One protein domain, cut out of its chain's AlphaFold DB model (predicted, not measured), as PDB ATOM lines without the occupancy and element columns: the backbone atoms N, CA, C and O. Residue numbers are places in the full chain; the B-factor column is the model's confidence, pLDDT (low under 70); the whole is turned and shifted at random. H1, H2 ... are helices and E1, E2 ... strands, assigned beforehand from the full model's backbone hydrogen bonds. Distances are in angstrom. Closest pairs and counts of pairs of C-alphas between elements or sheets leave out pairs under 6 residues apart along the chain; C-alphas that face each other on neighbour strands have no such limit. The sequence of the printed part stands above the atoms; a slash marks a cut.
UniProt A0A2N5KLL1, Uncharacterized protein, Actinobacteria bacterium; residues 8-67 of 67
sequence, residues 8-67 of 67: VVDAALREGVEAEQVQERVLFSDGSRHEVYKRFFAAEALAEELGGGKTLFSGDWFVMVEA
ATOM      1  N   VAL A   8     218.011 234.707 304.735       97.25
ATOM      2  CA  VAL A   8     219.247 234.784 303.960       97.25
ATOM      3  C   VAL A   8     218.943 235.498 302.653       97.25
ATOM      4  O   VAL A   8     218.019 235.119 301.934       97.25
ATOM      5  N   VAL A   9     219.722 236.537 302.359       97.81
ATOM      6  CA  VAL A   9     219.687 237.259 301.085       97.81
ATOM      7  C   VAL A   9     221.025 237.041 300.403       97.81
ATOM      8  O   VAL A   9     222.062 237.333 300.998       97.81
ATOM      9  N   ASP A  10     220.995 236.558 299.166       97.31
ATOM     10  CA  ASP A  10     222.205 236.338 298.377       97.31
ATOM     11  C   ASP A  10     222.046 236.853 296.944       97.31
ATOM     12  O   ASP A  10     220.930 237.046 296.453       97.31
ATOM     13  N   ALA A  11     223.172 237.111 296.279       96.81
ATOM     14  CA  ALA A  11     223.201 237.504 294.880       96.81
ATOM     15  C   ALA A  11     222.661 236.373 293.993       96.81
ATOM     16  O   ALA A  11     223.100 235.228 294.077       96.81
ATOM     17  N   ALA A  12     221.726 236.715 293.111       97.75
ATOM     18  CA  ALA A  12     221.073 235.729 292.267       97.75
ATOM     19  C   ALA A  12     222.013 235.201 291.182       97.75
ATOM     20  O   ALA A  12     222.772 235.959 290.564       97.75
ATOM     21  N   LEU A  13     221.887 233.907 290.895       97.88
ATOM     22  CA  LEU A  13     222.316 233.365 289.616       97.88
ATOM     23  C   LEU A  13     221.444 233.969 288.510       97.88
ATOM     24  O   LEU A  13     220.217 233.933 288.595       97.88
ATOM     25  N   ARG A  14     222.077 234.520 287.473       95.38
ATOM     26  CA  ARG A  14     221.387 235.186 286.363       95.38
ATOM     27  C   ARG A  14     222.023 234.866 285.021       95.38
ATOM     28  O   ARG A  14     223.160 234.404 284.951       95.38
ATOM     29  N   GLU A  15     221.294 235.173 283.954       95.12
ATOM     30  CA  GLU A  15     221.770 234.979 282.588       95.12
ATOM     31  C   GLU A  15     223.117 235.683 282.348       95.12
ATOM     32  O   GLU A  15     223.338 236.827 282.759       95.12
ATOM     33  N   GLY A  16     224.038 234.967 281.700       94.19
ATOM     34  CA  GLY A  16     225.387 235.453 281.409       94.19
ATOM     35  C   GLY A  16     226.351 235.453 282.602       94.19
ATOM     36  O   GLY A  16     227.464 235.959 282.466       94.19
ATOM     37  N   VAL A  17     225.959 234.908 283.759       94.31
ATOM     38  CA  VAL A  17     226.828 234.752 284.934       94.31
ATOM     39  C   VAL A  17     227.011 233.268 285.242       94.31
ATOM     40  O   VAL A  17     226.045 232.561 285.506       94.31
ATOM     41  N   GLU A  18     228.263 232.808 285.238       96.19
ATOM     42  CA  GLU A  18     228.610 231.459 285.706       96.19
ATOM     43  C   GLU A  18     228.255 231.276 287.186       96.19
ATOM     44  O   GLU A  18     228.494 232.175 287.997       96.19
ATOM     45  N   ALA A  19     227.741 230.095 287.538       95.75
ATOM     46  CA  ALA A  19     227.318 229.775 288.901       95.75
ATOM     47  C   ALA A  19     228.464 229.831 289.916       95.75
ATOM     48  O   ALA A  19     228.239 230.194 291.066       95.75
ATOM     49  N   GLU A  20     229.688 229.524 289.490       97.56
ATOM     50  CA  GLU A  20     230.883 229.588 290.325       97.56
ATOM     51  C   GLU A  20     231.989 230.358 289.614       97.56
ATOM     52  O   GLU A  20     232.249 230.158 288.427       97.56
ATOM     53  N   GLN A  21     232.636 231.271 290.337       96.62
ATOM     54  CA  GLN A  21     233.660 232.151 289.787       96.62
ATOM     55  C   GLN A  21     234.750 232.441 290.811       96.62
ATOM     56  O   GLN A  21     234.471 232.679 291.984       96.62
ATOM     57  N   VAL A  22     235.990 232.533 290.338       97.00
ATOM     58  CA  VAL A  22     237.079 233.177 291.076       97.00
ATOM     59  C   VAL A  22     237.298 234.551 290.465       97.00
ATOM     60  O   VAL A  22     237.499 234.684 289.259       97.00
ATOM     61  N   GLN A  23     237.223 235.589 291.292       94.94
ATOM     62  CA  GLN A  23     237.394 236.967 290.857       94.94
ATOM     63  C   GLN A  23     238.621 237.582 291.527       94.94
ATOM     64  O   GLN A  23     238.701 237.620 292.753       94.94
ATOM     65  N   GLU A  24     239.550 238.124 290.737       96.88
ATOM     66  CA  GLU A  24     240.676 238.891 291.278       96.88
ATOM     67  C   GLU A  24     240.184 240.270 291.757       96.88
ATOM     68  O   GLU A  24     239.352 240.937 291.121       96.88
ATOM     69  N   ARG A  25     240.683 240.703 292.913       96.81
ATOM     70  CA  ARG A  25     240.493 242.043 293.462       96.81
ATOM     71  C   ARG A  25     241.834 242.619 293.864       96.81
ATOM     72  O   ARG A  25     242.608 241.978 294.567       96.81
ATOM     73  N   VAL A  26     242.068 243.856 293.443       96.56
ATOM     74  CA  VAL A  26     243.228 244.641 293.861       96.56
ATOM     75  C   VAL A  26     242.749 245.698 294.843       96.56
ATOM     76  O   VAL A  26     241.875 246.500 294.506       96.56
ATOM     77  N   LEU A  27     243.292 245.700 296.059       95.50
ATOM     78  CA  LEU A  27     242.978 246.734 297.041       95.50
ATOM     79  C   LEU A  27     243.726 248.018 296.685       95.50
ATOM     80  O   LEU A  27     244.948 248.038 296.587       95.50
ATOM     81  N   PHE A  28     242.989 249.114 296.503       94.69
ATOM     82  CA  PHE A  28     243.581 250.394 296.103       94.69
ATOM     83  C   PHE A  28     244.550 250.967 297.154       94.69
ATOM     84  O   PHE A  28     245.480 251.686 296.804       94.69
ATOM     85  N   SER A  29     244.348 250.649 298.435       96.31
ATOM     86  CA  SER A  29     245.145 251.179 299.545       96.31
ATOM     87  C   SER A  29     246.590 250.680 299.581       96.31
ATOM     88  O   SER A  29     247.461 251.415 300.038       96.31
ATOM     89  N   ASP A  30     246.846 249.446 299.144       96.31
ATOM     90  CA  ASP A  30     248.161 248.797 299.261       96.31
ATOM     91  C   ASP A  30     248.579 247.982 298.023       96.31
ATOM     92  O   ASP A  30     249.679 247.434 297.982       96.31
ATOM     93  N   GLY A  31     247.729 247.908 296.996       97.06
ATOM     94  CA  GLY A  31     247.981 247.153 295.772       97.06
ATOM     95  C   GLY A  31     247.939 245.633 295.946       97.06
ATOM     96  O   GLY A  31     248.284 244.915 295.004       97.06
ATOM     97  N   SER A  32     247.536 245.122 297.114       96.56
ATOM     98  CA  SER A  32     247.465 243.682 297.363       96.56
ATOM     99  C   SER A  32     246.411 243.015 296.475       96.56
ATOM    100  O   SER A  32     245.350 243.586 296.201       96.56
ATOM    101  N   ARG A  33     246.722 241.802 296.001       97.38
ATOM    102  CA  ARG A  33     245.852 240.994 295.138       97.38
ATOM    103  C   ARG A  33     245.200 239.881 295.937       97.38
ATOM    104  O   ARG A  33     245.886 239.158 296.655       97.38
ATOM    105  N   HIS A  34     243.895 239.739 295.768       96.88
ATOM    106  CA  HIS A  34     243.079 238.749 296.457       96.88
ATOM    107  C   HIS A  34     242.202 238.024 295.452       96.88
ATOM    108  O   HIS A  34     241.586 238.651 294.590       96.88
ATOM    109  N   GLU A  35     242.118 236.710 295.592       97.25
ATOM    110  CA  GLU A  35     241.164 235.891 294.858       97.25
ATOM    111  C   GLU A  35     239.910 235.715 295.710       97.25
ATOM    112  O   GLU A  35     239.968 235.258 296.851       97.25
ATOM    113  N   VAL A  36     238.763 236.106 295.160       96.31
ATOM    114  CA  VAL A  36     237.465 235.974 295.819       96.31
ATOM    115  C   VAL A  36     236.663 234.923 295.079       96.31
ATOM    116  O   VAL A  36     236.235 235.144 293.945       96.31
ATOM    117  N   TYR A  37     236.444 233.792 295.737       96.19
ATOM    118  CA  TYR A  37     235.497 232.796 295.262       96.19
ATOM    119  C   TYR A  37     234.063 233.292 295.470       96.19
ATOM    120  O   TYR A  37     233.714 233.810 296.534       96.19
ATOM    121  N   LYS A  38     233.235 233.134 294.441       95.19
ATOM    122  CA  LYS A  38     231.802 233.401 294.465       95.19
ATOM    123  C   LYS A  38     231.044 232.201 293.932       95.19
ATOM    124  O   LYS A  38     231.404 231.667 292.886       95.19
ATOM    125  N   ARG A  39     229.957 231.866 294.620       97.00
ATOM    126  CA  ARG A  39     228.943 230.912 294.183       97.00
ATOM    127  C   ARG A  39     227.596 231.620 294.219       97.00
ATOM    128  O   ARG A  39     227.292 232.266 295.215       97.00
ATOM    129  N   PHE A  40     226.859 231.563 293.119       97.12
ATOM    130  CA  PHE A  40     225.560 232.206 292.957       97.12
ATOM    131  C   PHE A  40     224.468 231.144 292.923       97.12
ATOM    132  O   PHE A  40     224.650 230.083 292.322       97.12
ATOM    133  N   PHE A  41     223.318 231.452 293.514       97.81
ATOM    134  CA  PHE A  41     222.213 230.508 293.620       97.81
ATOM    135  C   PHE A  41     220.942 231.039 292.955       97.81
ATOM    136  O   PHE A  41     220.630 232.230 293.010       97.81
ATOM    137  N   ALA A  42     220.180 230.126 292.351       97.62
ATOM    138  CA  ALA A  42     218.735 230.302 292.225       97.62
ATOM    139  C   ALA A  42     218.085 230.080 293.602       97.62
ATOM    140  O   ALA A  42     218.665 229.411 294.459       97.62
ATOM    141  N   ALA A  43     216.887 230.619 293.832       97.81
ATOM    142  CA  ALA A  43     216.283 230.616 295.165       97.81
ATOM    143  C   ALA A  43     216.067 229.196 295.723       97.81
ATOM    144  O   ALA A  43     216.315 228.946 296.900       97.81
ATOM    145  N   GLU A  44     215.668 228.255 294.869       97.19
ATOM    146  CA  GLU A  44     215.438 226.855 295.227       97.19
ATOM    147  C   GLU A  44     216.748 226.156 295.608       97.19
ATOM    148  O   GLU A  44     216.815 225.491 296.637       97.19
ATOM    149  N   ALA A  45     217.812 226.379 294.832       97.31
ATOM    150  CA  ALA A  45     219.135 225.832 295.124       97.31
ATOM    151  C   ALA A  45     219.720 226.407 296.424       97.31
ATOM    152  O   ALA A  45     220.380 225.688 297.169       97.31
ATOM    153  N   LEU A  46     219.453 227.685 296.729       97.75
ATOM    154  CA  LEU A  46     219.831 228.276 298.013       97.75
ATOM    155  C   LEU A  46     219.063 227.631 299.171       97.75
ATOM    156  O   LEU A  46     219.649 227.355 300.212       97.75
ATOM    157  N   ALA A  47     217.764 227.368 299.007       97.81
ATOM    158  CA  ALA A  47     216.985 226.681 300.034       97.81
ATOM    159  C   ALA A  47     217.507 225.258 300.287       97.81
ATOM    160  O   ALA A  47     217.600 224.841 301.437       97.81
ATOM    161  N   GLU A  48     217.905 224.531 299.243       97.31
ATOM    162  CA  GLU A  48     218.545 223.218 299.384       97.31
ATOM    163  C   GLU A  48     219.907 223.308 300.091       97.31
ATOM    164  O   GLU A  48     220.167 222.525 301.005       97.31
ATOM    165  N   GLU A  49     220.742 224.288 299.730       96.44
ATOM    166  CA  GLU A  49     222.046 224.539 300.364       96.44
ATOM    167  C   GLU A  49     221.910 224.827 301.869       96.44
ATOM    168  O   GLU A  49     222.723 224.370 302.670       96.44
ATOM    169  N   LEU A  50     220.850 225.532 302.274       95.88
ATOM    170  CA  LEU A  50     220.558 225.839 303.678       95.88
ATOM    171  C   LEU A  50     219.985 224.645 304.467       95.88
ATOM    172  O   LEU A  50     219.745 224.763 305.667       95.88
ATOM    173  N   GLY A  51     219.799 223.483 303.830       96.38
ATOM    174  CA  GLY A  51     219.200 222.294 304.446       96.38
ATOM    175  C   GLY A  51     217.667 222.302 304.442       96.38
ATOM    176  O   GLY A  51     217.042 221.545 305.186       96.38
ATOM    177  N   GLY A  52     217.064 223.144 303.606       94.06
ATOM    178  CA  GLY A  52     215.635 223.415 303.537       94.06
ATOM    179  C   GLY A  52     215.336 224.897 303.758       94.06
ATOM    180  O   GLY A  52     216.169 225.669 304.223       94.06
ATOM    181  N   GLY A  53     214.120 225.307 303.414       95.25
ATOM    182  CA  GLY A  53     213.682 226.681 303.613       95.25
ATOM    183  C   GLY A  53     212.544 227.061 302.688       95.25
ATOM    184  O   GLY A  53     212.145 226.304 301.798       95.25
ATOM    185  N   LYS A  54     212.003 228.255 302.906       97.75
ATOM    186  CA  LYS A  54     210.954 228.825 302.069       97.75
ATOM    187  C   LYS A  54     211.519 229.969 301.244       97.75
ATOM    188  O   LYS A  54     211.934 230.987 301.794       97.75
ATOM    189  N   THR A  55     211.447 229.843 299.921       98.25
ATOM    190  CA  THR A  55     211.689 230.969 299.016       98.25
ATOM    191  C   THR A  55     210.712 232.099 299.328       98.25
ATOM    192  O   THR A  55     209.493 231.934 299.242       98.25
ATOM    193  N   LEU A  56     211.255 233.259 299.693       98.19
ATOM    194  CA  LEU A  56     210.493 234.488 299.895       98.19
ATOM    195  C   LEU A  56     210.518 235.376 298.647       98.19
ATOM    196  O   LEU A  56     209.547 236.084 298.384       98.19
ATOM    197  N   PHE A  57     211.620 235.351 297.893       98.50
ATOM    198  CA  PHE A  57     211.793 236.142 296.679       98.50
ATOM    199  C   PHE A  57     212.803 235.491 295.728       98.50
ATOM    200  O   PHE A  57     213.833 234.983 296.169       98.50
ATOM    201  N   SER A  58     212.515 235.555 294.428       98.06
ATOM    202  CA  SER A  58     213.396 235.105 293.349       98.06
ATOM    203  C   SER A  58     213.415 236.174 292.260       98.06
ATOM    204  O   SER A  58     212.396 236.414 291.613       98.06
ATOM    205  N   GLY A  59     214.540 236.875 292.119       97.25
ATOM    206  CA  GLY A  59     214.715 237.935 291.130       97.25
ATOM    207  C   GLY A  59     216.116 237.938 290.532       97.25
ATOM    208  O   GLY A  59     217.006 237.244 291.008       97.25
ATOM    209  N   ASP A  60     216.329 238.766 289.511       96.25
ATOM    210  CA  ASP A  60     217.539 238.710 288.668       96.25
ATOM    211  C   ASP A  60     218.833 239.171 289.359       96.25
ATOM    212  O   ASP A  60     219.937 238.978 288.846       96.25
ATOM    213  N   TRP A  61     218.716 239.837 290.507       96.56
ATOM    214  CA  TRP A  61     219.858 240.416 291.223       96.56
ATOM    215  C   TRP A  61     220.078 239.784 292.588       96.56
ATOM    216  O   TRP A  61     221.221 239.697 293.033       96.56
ATOM    217  N   PHE A  62     219.005 239.341 293.239       98.12
ATOM    218  CA  PHE A  62     219.075 238.681 294.530       98.12
ATOM    219  C   PHE A  62     217.916 237.705 294.721       98.12
ATOM    220  O   PHE A  62     216.834 237.863 294.149       98.12
ATOM    221  N   VAL A  63     218.159 236.727 295.581       98.56
ATOM    222  CA  VAL A  63     217.178 235.760 296.066       98.56
ATOM    223  C   VAL A  63     217.061 235.886 297.579       98.56
ATOM    224  O   VAL A  63     217.973 236.385 298.243       98.56
ATOM    225  N   MET A  64     215.930 235.459 298.133       98.56
ATOM    226  CA  MET A  64     215.718 235.445 299.578       98.56
ATOM    227  C   MET A  64     215.084 234.134 300.025       98.56
ATOM    228  O   MET A  64     214.052 233.731 299.479       98.56
ATOM    229  N   VAL A  65     215.653 233.529 301.065       98.56
ATOM    230  CA  VAL A  65     215.149 232.299 301.687       98.56
ATOM    231  C   VAL A  65     214.977 232.512 303.188       98.56
ATOM    232  O   VAL A  65     215.857 233.056 303.854       98.56
ATOM    233  N   GLU A  66     213.831 232.090 303.711       97.25
ATOM    234  CA  GLU A  66     213.610 231.889 305.144       97.25
ATOM    235  C   GLU A  66     214.090 230.482 305.523       97.25
ATOM    236  O   GLU A  66     213.591 229.507 304.950       97.25
ATOM    237  N   ALA A  67     215.044 230.397 306.453       90.00
ATOM    238  CA  ALA A  67     215.643 229.157 306.955       90.00
ATOM    239  C   ALA A  67     215.337 228.942 308.443       90.00
ATOM    240  O   ALA A  67     215.245 229.951 309.187       90.00
TER     241      ALA A  67
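AT A GLANCE: This is residues 8 to 67 of the 67 residues of an uncharacterized protein of Actinobacteria bacterium (UniProt A0A2N5KLL1). A small head with a long two-stranded arm: in the head, a sheet of three short strands, E1, E5 and E4, has the one helix, H1, over one face, and the hairpin of E2 and E3 reaches away from it. The arm makes the length of the domain, and its tip, residues 27 to 32, sticks out free. The printed part has 60 residues, with five named strands and one named helix in the order E1, E2, E3, H1, E4, E5, and the class is mostly strand. The head's sheet has the order E1, E5, E4, and both it and the sheet of E2 and E3 are antiparallel. The whole is loose, with a radius of gyration of the C-alphas of 14.1 A, and elongated, spanning 42 by 24 by 15 A.

IN THESE COORDINATES: Strand E1, residues 8 to 11, begins at C-alpha 8 at (219.247, 234.784, 303.960). Strand E2, residues 20 to 26, measures 19.8 A from first to last C-alpha and ends at C-alpha 26 at (243.228, 244.641, 293.861). Strand E3, residues 33 to 39, measures 19.7 A. Helix H1, residues 43 to 49, measures 9.9 A. Strand E4 is residues 54 to 58, 11.0 A. Strand E5, residues 62 to 66, measures 13.7 A and ends at C-alpha 66 at (213.610, 231.889, 305.144).

HOW THE PARTS SIT: In the larger sheet E5 is the inner strand, and E1 and E4 are the edge strands. E1 and E5 are antiparallel at 163 degrees, with N 8 and O 65 within hydrogen-bond range at 2.9 A. E4 and E5 form a hairpin, antiparallel at 166 degrees, with N 56 and O 64 at 2.8 A, also within range. H1 is on this sheet at a height over the sheet of 8.3 A. It lies over E5, and only just not over E4 as well: 4 of its 7 C-alphas fall on E5 and 2 on E4. On the local plane it runs slantwise to the strands, at 50 degrees to E5. The closest C-alphas of H1 and E5 are those of Ala 43 and Val 63, 5.3 A apart. Every O i to N i+4 pair in H1 is within hydrogen-bond range. E2 and E3 form the other hairpin, antiparallel at 156 degrees, with N 23 and O 36 at 2.9 A and N 36 and O 23 at 2.8 A, both within range. E2 is apart from E1, E4, E5 and H1, and E3 is apart from E1, E4 and E5.

THE WHOLE: The two C-alphas farthest apart in the domain are those of Asp 30 and Lys 54, 42.3 A, while those of Val 8 and Ala 67, the chain's last residue, are 7.3 A apart. The printed part has no cut and no long link. The mean pLDDT of the printed part is 96.7, and no printed residue is under 70.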